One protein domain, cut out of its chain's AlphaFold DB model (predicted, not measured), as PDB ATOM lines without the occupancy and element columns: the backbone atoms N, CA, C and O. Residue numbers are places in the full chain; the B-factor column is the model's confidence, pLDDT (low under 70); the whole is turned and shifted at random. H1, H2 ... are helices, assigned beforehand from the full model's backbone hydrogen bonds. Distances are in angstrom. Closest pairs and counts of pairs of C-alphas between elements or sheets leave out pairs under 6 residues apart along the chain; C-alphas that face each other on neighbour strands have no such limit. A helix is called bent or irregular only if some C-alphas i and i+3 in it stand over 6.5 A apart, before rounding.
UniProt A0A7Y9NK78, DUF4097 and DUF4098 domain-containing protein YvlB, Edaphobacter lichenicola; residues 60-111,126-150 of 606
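AT A GLANCE: This is residues 60 to 111 and 126 to 150 of the 606 residues of the protein "DUF4097 and DUF4098 domain-containing protein YvlB" of Edaphobacter lichenicola (UniProt A0A7Y9NK78). Three long rods, H1, H2b and H3, are loosely gathered about a short crosspiece, H2a, that lies at one end where H1 finishes, H2b starts and the last part of H3 packs on it. H2a and H2b are the arms of one sharply bent helix, H2; H2b runs the opposite way to H3 at a shallow tilt and meets it at one place alone, with residues 93 to 96 of H2b and 134 to 138 of H3, and the free end of H2b, residues 104 to 111, sticks out. The printed part has 77 residues, with three named helices in the order H1, H2, H3 and no named strand: the class is all helix. The whole is only just loose, close to compact, with a radius of gyration of the C-alphas of 14.2 A and spans of 44 by 30 by 19 A.

HOW THE PARTS SIT: H1, residues 60 to 75, touches no helix. H2, residues 81 to 111, was assigned as one helix by its hydrogen bonds but is bent: C-alphas 90 and 93 are 8.1 A apart. Its arms, H2a at residues 81 to 90 and H2b at residues 93 to 111, stand at a steep tilt of 69.6 degrees, only just short of about perpendicular. H1 and H2a are close but not clearly touching, with the closest C-alphas, those of Val 74 and Ala 81, 5.9 A apart; they run opposite ways at a steep tilt of 43 degrees. H1 and H2b are apart. H3, residues 128 to 148, touches H2a with residues 141 to 148 alone, about perpendicular at 83 degrees; the closest C-alphas, those of Ala 89 and Ser 145, are 4.8 A apart. H2b and H3 only just touch, with 3 pairs of C-alphas within 8 A, the closest being Leu 96 and Leu 134 at 7.5 A; they run opposite ways at a shallow tilt of 23 degrees. H1 and H3 are close but not clearly touching, and the C-alphas of Gly 60 and Val 130, their closest, are 5.6 A apart. In H1, H2b and H3 every O i to N i+4 pair is within hydrogen-bond range; in H2a 5 of 6 are.

IN THESE COORDINATES: H1 begins at C-alpha 60, (128.843, 121.682, 59.004), and is 22.6 A long. H2a measures 14.8 A, and H2b 27.3 A, ending at C-alpha 111, (113.743, 126.737, 45.449). H3 is 30.2 A long and ends at C-alpha 148, (122.189, 117.546, 86.549).

THE WHOLE: The C-alphas of Gln 111 and Gly 150 are the two farthest apart, at 46.8 A. Residues 112 to 125 are not printed, and C-alphas 111 and 126 are 17.2 A apart across the cut, which lies in the link from H2 to H3. The link from H1 to H2 is tight. The mean pLDDT of the printed part is 72.7; 22 residues are under 70, among them 126 to 132 and 142 to 150.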
ATOM      1  N   GLY A  60     127.657 122.345  58.440       66.56
ATOM      2  CA  GLY A  60     128.843 121.682  59.004       66.56
ATOM      3  C   GLY A  60     129.978 122.659  59.353       66.56
ATOM      4  O   GLY A  60     130.404 122.698  60.508       66.56
ATOM      5  N   PRO A  61     130.450 123.479  58.396       77.25
ATOM      6  CA  PRO A  61     131.429 124.534  58.665       77.25
ATOM      7  C   PRO A  61     130.976 125.542  59.731       77.25
ATOM      8  O   PRO A  61     131.772 125.902  60.594       77.25
ATOM      9  N   LEU A  62     129.703 125.957  59.728       77.19
ATOM     10  CA  LEU A  62     129.161 126.862  60.752       77.19
ATOM     11  C   LEU A  62     129.194 126.243  62.157       77.19
ATOM     12  O   LEU A  62     129.590 126.911  63.115       77.19
ATOM     13  N   LEU A  63     128.835 124.963  62.292       77.50
ATOM     14  CA  LEU A  63     128.933 124.241  63.565       77.50
ATOM     15  C   LEU A  63     130.382 124.140  64.052       77.50
ATOM     16  O   LEU A  63     130.655 124.384  65.222       77.50
ATOM     17  N   LEU A  64     131.336 123.856  63.166       78.81
ATOM     18  CA  LEU A  64     132.753 123.799  63.542       78.81
ATOM     19  C   LEU A  64     133.300 125.159  63.992       78.81
ATOM     20  O   LEU A  64     134.023 125.227  64.985       78.81
ATOM     21  N   ILE A  65     132.932 126.243  63.307       82.69
ATOM     22  CA  ILE A  65     133.345 127.603  63.680       82.69
ATOM     23  C   ILE A  65     132.753 127.993  65.040       82.69
ATOM     24  O   ILE A  65     133.470 128.502  65.899       82.69
ATOM     25  N   THR A  66     131.464 127.727  65.264       81.81
ATOM     26  CA  THR A  66     130.800 128.044  66.541       81.81
ATOM     27  C   THR A  66     131.395 127.253  67.707       81.81
ATOM     28  O   THR A  66     131.691 127.846  68.745       81.81
ATOM     29  N   ILE A  67     131.672 125.957  67.521       81.62
ATOM     30  CA  ILE A  67     132.384 125.134  68.510       81.62
ATOM     31  C   ILE A  67     133.787 125.704  68.771       81.62
ATOM     32  O   ILE A  67     134.162 125.893  69.926       81.62
ATOM     33  N   GLY A  68     134.546 126.050  67.727       80.62
ATOM     34  CA  GLY A  68     135.889 126.622  67.867       80.62
ATOM     35  C   GLY A  68     135.918 127.937  68.656       80.62
ATOM     36  O   GLY A  68     136.783 128.120  69.513       80.62
ATOM     37  N   ILE A  69     134.945 128.826  68.433       83.44
ATOM     38  CA  ILE A  69     134.811 130.088  69.181       83.44
ATOM     39  C   ILE A  69     134.506 129.822  70.660       83.44
ATOM     40  O   ILE A  69     135.105 130.454  71.530       83.44
ATOM     41  N   LEU A  70     133.613 128.873  70.961       80.00
ATOM     42  CA  LEU A  70     133.293 128.498  72.341       80.00
ATOM     43  C   LEU A  70     134.525 127.952  73.073       80.00
ATOM     44  O   LEU A  70     134.810 128.382  74.189       80.00
ATOM     45  N   PHE A  71     135.302 127.077  72.428       79.25
ATOM     46  CA  PHE A  71     136.552 126.559  72.993       79.25
ATOM     47  C   PHE A  71     137.594 127.661  73.222       79.25
ATOM     48  O   PHE A  71     138.262 127.669  74.255       79.25
ATOM     49  N   LEU A  72     137.699 128.634  72.315       83.69
ATOM     50  CA  LEU A  72     138.594 129.781  72.481       83.69
ATOM     51  C   LEU A  72     138.182 130.647  73.685       83.69
ATOM     52  O   LEU A  72     139.034 131.064  74.471       83.69
ATOM     53  N   LEU A  73     136.882 130.883  73.884       79.81
ATOM     54  CA  LEU A  73     136.364 131.650  75.025       79.81
ATOM     55  C   LEU A  73     136.581 130.943  76.372       79.81
ATOM     56  O   LEU A  73     136.842 131.612  77.375       79.81
ATOM     57  N   VAL A  74     136.532 129.607  76.389       79.56
ATOM     58  CA  VAL A  74     136.921 128.802  77.560       79.56
ATOM     59  C   VAL A  74     138.410 128.945  77.836       79.56
ATOM     60  O   VAL A  74     138.807 129.269  78.953       79.56
ATOM     61  N   GLN A  75     139.241 128.750  76.811       79.69
ATOM     62  CA  GLN A  75     140.694 128.748  76.965       79.69
ATOM     63  C   GLN A  75     141.250 130.123  77.363       79.69
ATOM     64  O   GLN A  75     142.240 130.212  78.082       79.69
ATOM     65  N   THR A  76     140.600 131.206  76.931       81.50
ATOM     66  CA  THR A  76     140.956 132.588  77.301       81.50
ATOM     67  C   THR A  76     140.435 133.007  78.682       81.50
ATOM     68  O   THR A  76     140.618 134.156  79.078       81.50
ATOM     69  N   GLY A  77     139.776 132.105  79.422       74.12
ATOM     70  CA  GLY A  77     139.267 132.355  80.773       74.12
ATOM     71  C   GLY A  77     138.086 133.328  80.837       74.12
ATOM     72  O   GLY A  77     137.656 133.701  81.926       74.12
ATOM     73  N   ARG A  78     137.540 133.740  79.685       75.44
ATOM     74  CA  ARG A  78     136.361 134.618  79.593       75.44
ATOM     75  C   ARG A  78     135.098 133.908  80.071       75.44
ATOM     76  O   ARG A  78     134.178 134.570  80.543       75.44
ATOM     77  N   VAL A  79     135.053 132.580  79.944       76.56
ATOM     78  CA  VAL A  79     133.929 131.761  80.394       76.56
ATOM     79  C   VAL A  79     134.436 130.527  81.133       76.56
ATOM     80  O   VAL A  79     135.255 129.770  80.618       76.56
ATOM     81  N   ALA A  80     133.928 130.301  82.345       79.81
ATOM     82  CA  ALA A  80     134.229 129.093  83.102       79.81
ATOM     83  C   ALA A  80     133.614 127.866  82.409       79.81
ATOM     84  O   ALA A  80     132.418 127.858  82.112       79.81
ATOM     85  N   ALA A  81     134.411 126.810  82.213       73.25
ATOM     86  CA  ALA A  81     133.970 125.581  81.550       73.25
ATOM     87  C   ALA A  81     132.696 125.000  82.190       73.25
ATOM     88  O   ALA A  81     131.770 124.612  81.485       73.25
ATOM     89  N   HIS A  82     132.607 125.016  83.523       76.06
ATOM     90  CA  HIS A  82     131.436 124.516  84.246       76.06
ATOM     91  C   HIS A  82     130.145 125.286  83.914       76.06
ATOM     92  O   HIS A  82     129.108 124.672  83.685       76.06
ATOM     93  N   SER A  83     130.223 126.616  83.793       76.44
ATOM     94  CA  SER A  83     129.077 127.470  83.443       76.44
ATOM     95  C   SER A  83     128.553 127.187  82.028       76.44
ATOM     96  O   SER A  83     127.346 127.191  81.790       76.44
ATOM     97  N   LEU A  84     129.448 126.873  81.087       75.88
ATOM     98  CA  LEU A  84     129.062 126.508  79.721       75.88
ATOM     99  C   LEU A  84     128.361 125.163  79.650       75.88
ATOM    100  O   LEU A  84     127.350 125.053  78.959       75.88
ATOM    101  N   TRP A  85     128.871 124.160  80.363       71.69
ATOM    102  CA  TRP A  85     128.228 122.849  80.430       71.69
ATOM    103  C   TRP A  85     126.840 122.939  81.066       71.69
ATOM    104  O   TRP A  85     125.889 122.349  80.556       71.69
ATOM    105  N   ASP A  86     126.698 123.759  82.106       72.81
ATOM    106  CA  ASP A  86     125.417 124.032  82.753       72.81
ATOM    107  C   ASP A  86     124.410 124.729  81.837       72.81
ATOM    108  O   ASP A  86     123.223 124.391  81.827       72.81
ATOM    109  N   TRP A  87     124.877 125.708  81.066       77.88
ATOM    110  CA  TRP A  87     124.058 126.398  80.082       77.88
ATOM    111  C   TRP A  87     123.651 125.460  78.937       77.88
ATOM    112  O   TRP A  87     122.473 125.387  78.581       77.88
ATOM    113  N   TYR A  88     124.596 124.680  78.412       79.19
ATOM    114  CA  TYR A  88     124.364 123.725  77.333       79.19
ATOM    115  C   TYR A  88     123.333 122.659  77.717       79.19
ATOM    116  O   TYR A  88     122.391 122.419  76.965       79.19
ATOM    117  N   ALA A  89     123.436 122.087  78.920       72.69
ATOM    118  CA  ALA A  89     122.489 121.089  79.416       72.69
ATOM    119  C   ALA A  89     121.032 121.595  79.449       72.69
ATOM    120  O   ALA A  89     120.102 120.808  79.289       72.69
ATOM    121  N   ARG A  90     120.818 122.906  79.627       76.00
ATOM    122  CA  ARG A  90     119.479 123.525  79.633       76.00
ATOM    123  C   ARG A  90     118.955 123.839  78.234       76.00
ATOM    124  O   ARG A  90     117.756 123.735  77.999       76.00
ATOM    125  N   PHE A  91     119.836 124.244  77.323       77.12
ATOM    126  CA  PHE A  91     119.447 124.854  76.048       77.12
ATOM    127  C   PHE A  91     119.852 124.052  74.805       77.12
ATOM    128  O   PHE A  91     119.650 124.522  73.686       77.12
ATOM    129  N   TRP A  92     120.349 122.822  74.958       79.56
ATOM    130  CA  TRP A  92     120.696 121.949  73.832       79.56
ATOM    131  C   TRP A  92     119.579 121.761  72.776       79.56
ATOM    132  O   TRP A  92     119.930 121.708  71.593       79.56
ATOM    133  N   PRO A  93     118.260 121.745  73.093       77.00
ATOM    134  CA  PRO A  93     117.225 121.597  72.064       77.00
ATOM    135  C   PRO A  93     117.166 122.781  71.095       77.00
ATOM    136  O   PRO A  93     116.820 122.608  69.928       77.00
ATOM    137  N   ILE A  94     117.554 123.982  71.544       80.56
ATOM    138  CA  ILE A  94     117.592 125.182  70.696       80.56
ATOM    139  C   ILE A  94     118.576 124.988  69.534       80.56
ATOM    140  O   ILE A  94     118.333 125.488  68.437       80.56
ATOM    141  N   LEU A  95     119.644 124.205  69.725       79.56
ATOM    142  CA  LEU A  95     120.599 123.895  68.659       79.56
ATOM    143  C   LEU A  95     119.971 123.043  67.551       79.56
ATOM    144  O   LEU A  95     120.251 123.280  66.377       79.56
ATOM    145  N   LEU A  96     119.092 122.095  67.898       78.50
ATOM    146  CA  LEU A  96     118.366 121.290  66.910       78.50
ATOM    147  C   LEU A  96     117.338 122.127  66.148       78.50
ATOM    148  O   LEU A  96     117.232 122.003  64.928       78.50
ATOM    149  N   VAL A  97     116.631 123.021  66.845       78.00
ATOM    150  CA  VAL A  97     115.699 123.965  66.212       78.00
ATOM    151  C   VAL A  97     116.450 124.888  65.247       78.00
ATOM    152  O   VAL A  97     116.050 125.023  64.093       78.00
ATOM    153  N   GLY A  98     117.581 125.459  65.671       80.31
ATOM    154  CA  GLY A  98     118.430 126.294  64.818       80.31
ATOM    155  C   GLY A  98     118.969 125.547  63.595       80.31
ATOM    156  O   GLY A  98     118.917 126.070  62.482       80.31
ATOM    157  N   ALA A  99     119.418 124.298  63.769       77.31
ATOM    158  CA  ALA A  99     119.846 123.444  62.662       77.31
ATOM    159  C   ALA A  99     118.705 123.181  61.661       77.31
ATOM    160  O   ALA A  99     118.917 123.276  60.450       77.31
ATOM    161  N   GLY A 100     117.489 122.923  62.155       73.19
ATOM    162  CA  GLY A 100     116.292 122.757  61.330       73.19
ATOM    163  C   GLY A 100     115.932 124.015  60.533       73.19
ATOM    164  O   GLY A 100     115.652 123.923  59.339       73.19
ATOM    165  N   VAL A 101     116.010 125.198  61.152       79.75
ATOM    166  CA  VAL A 101     115.754 126.486  60.480       79.75
ATOM    167  C   VAL A 101     116.771 126.751  59.370       79.75
ATOM    168  O   VAL A 101     116.380 127.126  58.268       79.75
ATOM    169  N   ILE A 102     118.063 126.509  59.612       76.12
ATOM    170  CA  ILE A 102     119.106 126.675  58.586       76.12
ATOM    171  C   ILE A 102     118.853 125.733  57.403       76.12
ATOM    172  O   ILE A 102     118.965 126.153  56.253       76.12
ATOM    173  N   MET A 103     118.450 124.485  57.662       67.19
ATOM    174  CA  MET A 103     118.092 123.548  56.592       67.19
ATOM    175  C   MET A 103     116.874 124.007  55.788       67.19
ATOM    176  O   MET A 103     116.855 123.859  54.567       67.19
ATOM    177  N   LEU A 104     115.871 124.575  56.456       70.94
ATOM    178  CA  LEU A 104     114.676 125.099  55.803       70.94
ATOM    179  C   LEU A 104     115.007 126.329  54.944       70.94
ATOM    180  O   LEU A 104     114.509 126.439  53.828       70.94
ATOM    181  N   LEU A 105     115.907 127.200  55.413       76.44
ATOM    182  CA  LEU A 105     116.414 128.342  54.649       76.44
ATOM    183  C   LEU A 105     117.263 127.914  53.447       76.44
ATOM    184  O   LEU A 105     117.098 128.474  52.368       76.44
ATOM    185  N   GLU A 106     118.137 126.912  53.592       71.12
ATOM    186  CA  GLU A 106     118.906 126.364  52.462       71.12
ATOM    187  C   GLU A 106     117.983 125.748  51.404       71.12
ATOM    188  O   GLU A 106     118.199 125.941  50.207       71.12
ATOM    189  N   TRP A 107     116.938 125.038  51.840       69.94
ATOM    190  CA  TRP A 107     115.920 124.498  50.946       69.94
ATOM    191  C   TRP A 107     115.129 125.610  50.243       69.94
ATOM    192  O   TRP A 107     114.979 125.566  49.025       69.94
ATOM    193  N   ALA A 108     114.673 126.626  50.978       68.75
ATOM    194  CA  ALA A 108     113.929 127.754  50.420       68.75
ATOM    195  C   ALA A 108     114.775 128.579  49.435       68.75
ATOM    196  O   ALA A 108     114.279 128.991  48.389       68.75
ATOM    197  N   TYR A 109     116.064 128.774  49.725       70.44
ATOM    198  CA  TYR A 109     117.003 129.458  48.835       70.44
ATOM    199  C   TYR A 109     117.232 128.683  47.530       70.44
ATOM    200  O   TYR A 109     117.249 129.280  46.454       70.44
ATOM    201  N   ASP A 110     117.349 127.352  47.603       63.41
ATOM    202  CA  ASP A 110     117.464 126.500  46.414       63.41
ATOM    203  C   ASP A 110     116.199 126.521  45.549       63.41
ATOM    204  O   ASP A 110     116.310 126.505  44.325       63.41
ATOM    205  N   GLN A 111     115.015 126.586  46.167       60.94
ATOM    206  CA  GLN A 111     113.743 126.737  45.449       60.94
ATOM    207  C   GLN A 111     113.618 128.113  44.779       60.94
ATOM    208  O   GLN A 111     113.067 128.212  43.690       60.94
ATOM    209  N   LEU A 126     121.719 115.735  54.239       54.22
ATOM    210  CA  LEU A 126     122.668 115.899  55.345       54.22
ATOM    211  C   LEU A 126     123.891 115.014  55.078       54.22
ATOM    212  O   LEU A 126     123.764 113.801  54.893       54.22
ATOM    213  N   GLY A 127     125.079 115.620  55.017       55.56
ATOM    214  CA  GLY A 127     126.313 114.845  55.006       55.56
ATOM    215  C   GLY A 127     126.333 113.978  56.263       55.56
ATOM    216  O   GLY A 127     126.041 114.486  57.343       55.56
ATOM    217  N   GLY A 128     126.654 112.688  56.136       53.28
ATOM    218  CA  GLY A 128     126.614 111.746  57.265       53.28
ATOM    219  C   GLY A 128     127.388 112.235  58.496       53.28
ATOM    220  O   GLY A 128     126.963 111.981  59.613       53.28
ATOM    221  N   GLY A 129     128.447 113.032  58.296       58.12
ATOM    222  CA  GLY A 129     129.188 113.679  59.382       58.12
ATOM    223  C   GLY A 129     128.409 114.764  60.137       58.12
ATOM    224  O   GLY A 129     128.544 114.860  61.347       58.12
ATOM    225  N   VAL A 130     127.555 115.547  59.469       64.12
ATOM    226  CA  VAL A 130     126.726 116.577  60.129       64.12
ATOM    227  C   VAL A 130     125.593 115.926  60.916       64.12
ATOM    228  O   VAL A 130     125.317 116.330  62.039       64.12
ATOM    229  N   PHE A 131     124.978 114.880  60.355       63.28
ATOM    230  CA  PHE A 131     123.976 114.093  61.072       63.28
ATOM    231  C   PHE A 131     124.581 113.410  62.304       63.28
ATOM    232  O   PHE A 131     124.030 113.528  63.392       63.28
ATOM    233  N   ALA A 132     125.746 112.768  62.156       63.06
ATOM    234  CA  ALA A 132     126.459 112.165  63.277       63.06
ATOM    235  C   ALA A 132     126.830 113.206  64.345       63.06
ATOM    236  O   ALA A 132     126.651 112.949  65.529       63.06
ATOM    237  N   LEU A 133     127.282 114.399  63.947       72.81
ATOM    238  CA  LEU A 133     127.646 115.465  64.881       72.81
ATOM    239  C   LEU A 133     126.430 116.023  65.636       72.81
ATOM    240  O   LEU A 133     126.503 116.205  66.847       72.81
ATOM    241  N   LEU A 134     125.295 116.235  64.963       75.75
ATOM    242  CA  LEU A 134     124.046 116.638  65.622       75.75
ATOM    243  C   LEU A 134     123.500 115.544  66.544       75.75
ATOM    244  O   LEU A 134     122.992 115.858  67.616       75.75
ATOM    245  N   LEU A 135     123.633 114.276  66.155       72.88
ATOM    246  CA  LEU A 135     123.237 113.132  66.970       72.88
ATOM    247  C   LEU A 135     124.110 113.018  68.226       72.88
ATOM    248  O   LEU A 135     123.576 112.890  69.322       72.88
ATOM    249  N   ILE A 136     125.431 113.166  68.096       75.44
ATOM    250  CA  ILE A 136     126.361 113.187  69.234       75.44
ATOM    251  C   ILE A 136     126.058 114.370  70.161       75.44
ATOM    252  O   ILE A 136     126.003 114.188  71.376       75.44
ATOM    253  N   LEU A 137     125.815 115.570  69.620       78.25
ATOM    254  CA  LEU A 137     125.426 116.736  70.421       78.25
ATOM    255  C   LEU A 137     124.068 116.519  71.112       78.25
ATOM    256  O   LEU A 137     123.932 116.816  72.293       78.25
ATOM    257  N   GLY A 138     123.079 115.941  70.430       76.00
ATOM    258  CA  GLY A 138     121.788 115.604  71.036       76.00
ATOM    259  C   GLY A 138     121.929 114.616  72.196       76.00
ATOM    260  O   GLY A 138     121.441 114.879  73.292       76.00
ATOM    261  N   ILE A 139     122.666 113.519  71.990       72.50
ATOM    262  CA  ILE A 139     122.922 112.503  73.023       72.50
ATOM    263  C   ILE A 139     123.682 113.111  74.206       72.50
ATOM    264  O   ILE A 139     123.295 112.909  75.356       72.50
ATOM    265  N   THR A 140     124.719 113.911  73.942       73.06
ATOM    266  CA  THR A 140     125.504 114.578  74.993       73.06
ATOM    267  C   THR A 140     124.628 115.546  75.796       73.06
ATOM    268  O   THR A 140     124.691 115.558  77.024       73.06
ATOM    269  N   GLY A 141     123.754 116.310  75.132       71.38
ATOM    270  CA  GLY A 141     122.781 117.186  75.789       71.38
ATOM    271  C   GLY A 141     121.815 116.426  76.704       71.38
ATOM    272  O   GLY A 141     121.596 116.838  77.844       71.38
ATOM    273  N   ILE A 142     121.300 115.280  76.249       67.06
ATOM    274  CA  ILE A 142     120.401 114.418  77.032       67.06
ATOM    275  C   ILE A 142     121.114 113.877  78.278       67.06
ATOM    276  O   ILE A 142     120.605 114.052  79.388       67.06
ATOM    277  N   VAL A 143     122.304 113.289  78.116       66.75
ATOM    278  CA  VAL A 143     123.084 112.693  79.214       66.75
ATOM    279  C   VAL A 143     123.416 113.732  80.288       66.75
ATOM    280  O   VAL A 143     123.133 113.514  81.464       66.75
ATOM    281  N   PHE A 144     123.939 114.900  79.903       66.31
ATOM    282  CA  PHE A 144     124.285 115.951  80.867       66.31
ATOM    283  C   PHE A 144     123.055 116.589  81.530       66.31
ATOM    284  O   PHE A 144     123.116 116.940  82.709       66.31
ATOM    285  N   SER A 145     121.924 116.700  80.821       62.66
ATOM    286  CA  SER A 145     120.665 117.167  81.425       62.66
ATOM    287  C   SER A 145     120.129 116.195  82.486       62.66
ATOM    288  O   SER A 145     119.618 116.631  83.517       62.66
ATOM    289  N   SER A 146     120.318 114.888  82.269       59.38
ATOM    290  CA  SER A 146     119.889 113.826  83.182       59.38
ATOM    291  C   SER A 146     120.745 113.779  84.455       59.38
ATOM    292  O   SER A 146     120.207 113.748  85.563       59.38
ATOM    293  N   VAL A 147     122.073 113.901  84.321       61.31
ATOM    294  CA  VAL A 147     123.017 113.936  85.459       61.31
ATOM    295  C   VAL A 147     122.775 115.147  86.369       61.31
ATOM    296  O   VAL A 147     122.842 115.034  87.591       61.31
ATOM    297  N   ARG A 148     122.444 116.310  85.795       60.94
ATOM    298  CA  ARG A 148     122.189 117.546  86.549       60.94
ATOM    299  C   ARG A 148     120.912 117.493  87.400       60.94
ATOM    300  O   ARG A 148     120.873 118.100  88.466       60.94
ATOM    301  N   ASN A 149     119.872 116.803  86.934       58.38
ATOM    302  CA  ASN A 149     118.588 116.720  87.635       58.38
ATOM    303  C   ASN A 149     118.566 115.653  88.747       58.38
ATOM    304  O   ASN A 149     117.527 115.469  89.373       58.38
ATOM    305  N   GLY A 150     119.680 114.947  88.991       49.75
ATOM    306  CA  GLY A 150     119.867 114.025  90.121       49.75
ATOM    307  C   GLY A 150     119.020 112.746  90.105       49.75
ATOM    308  O   GLY A 150     119.328 111.824  90.852       49.75
TER     309      GLY A 150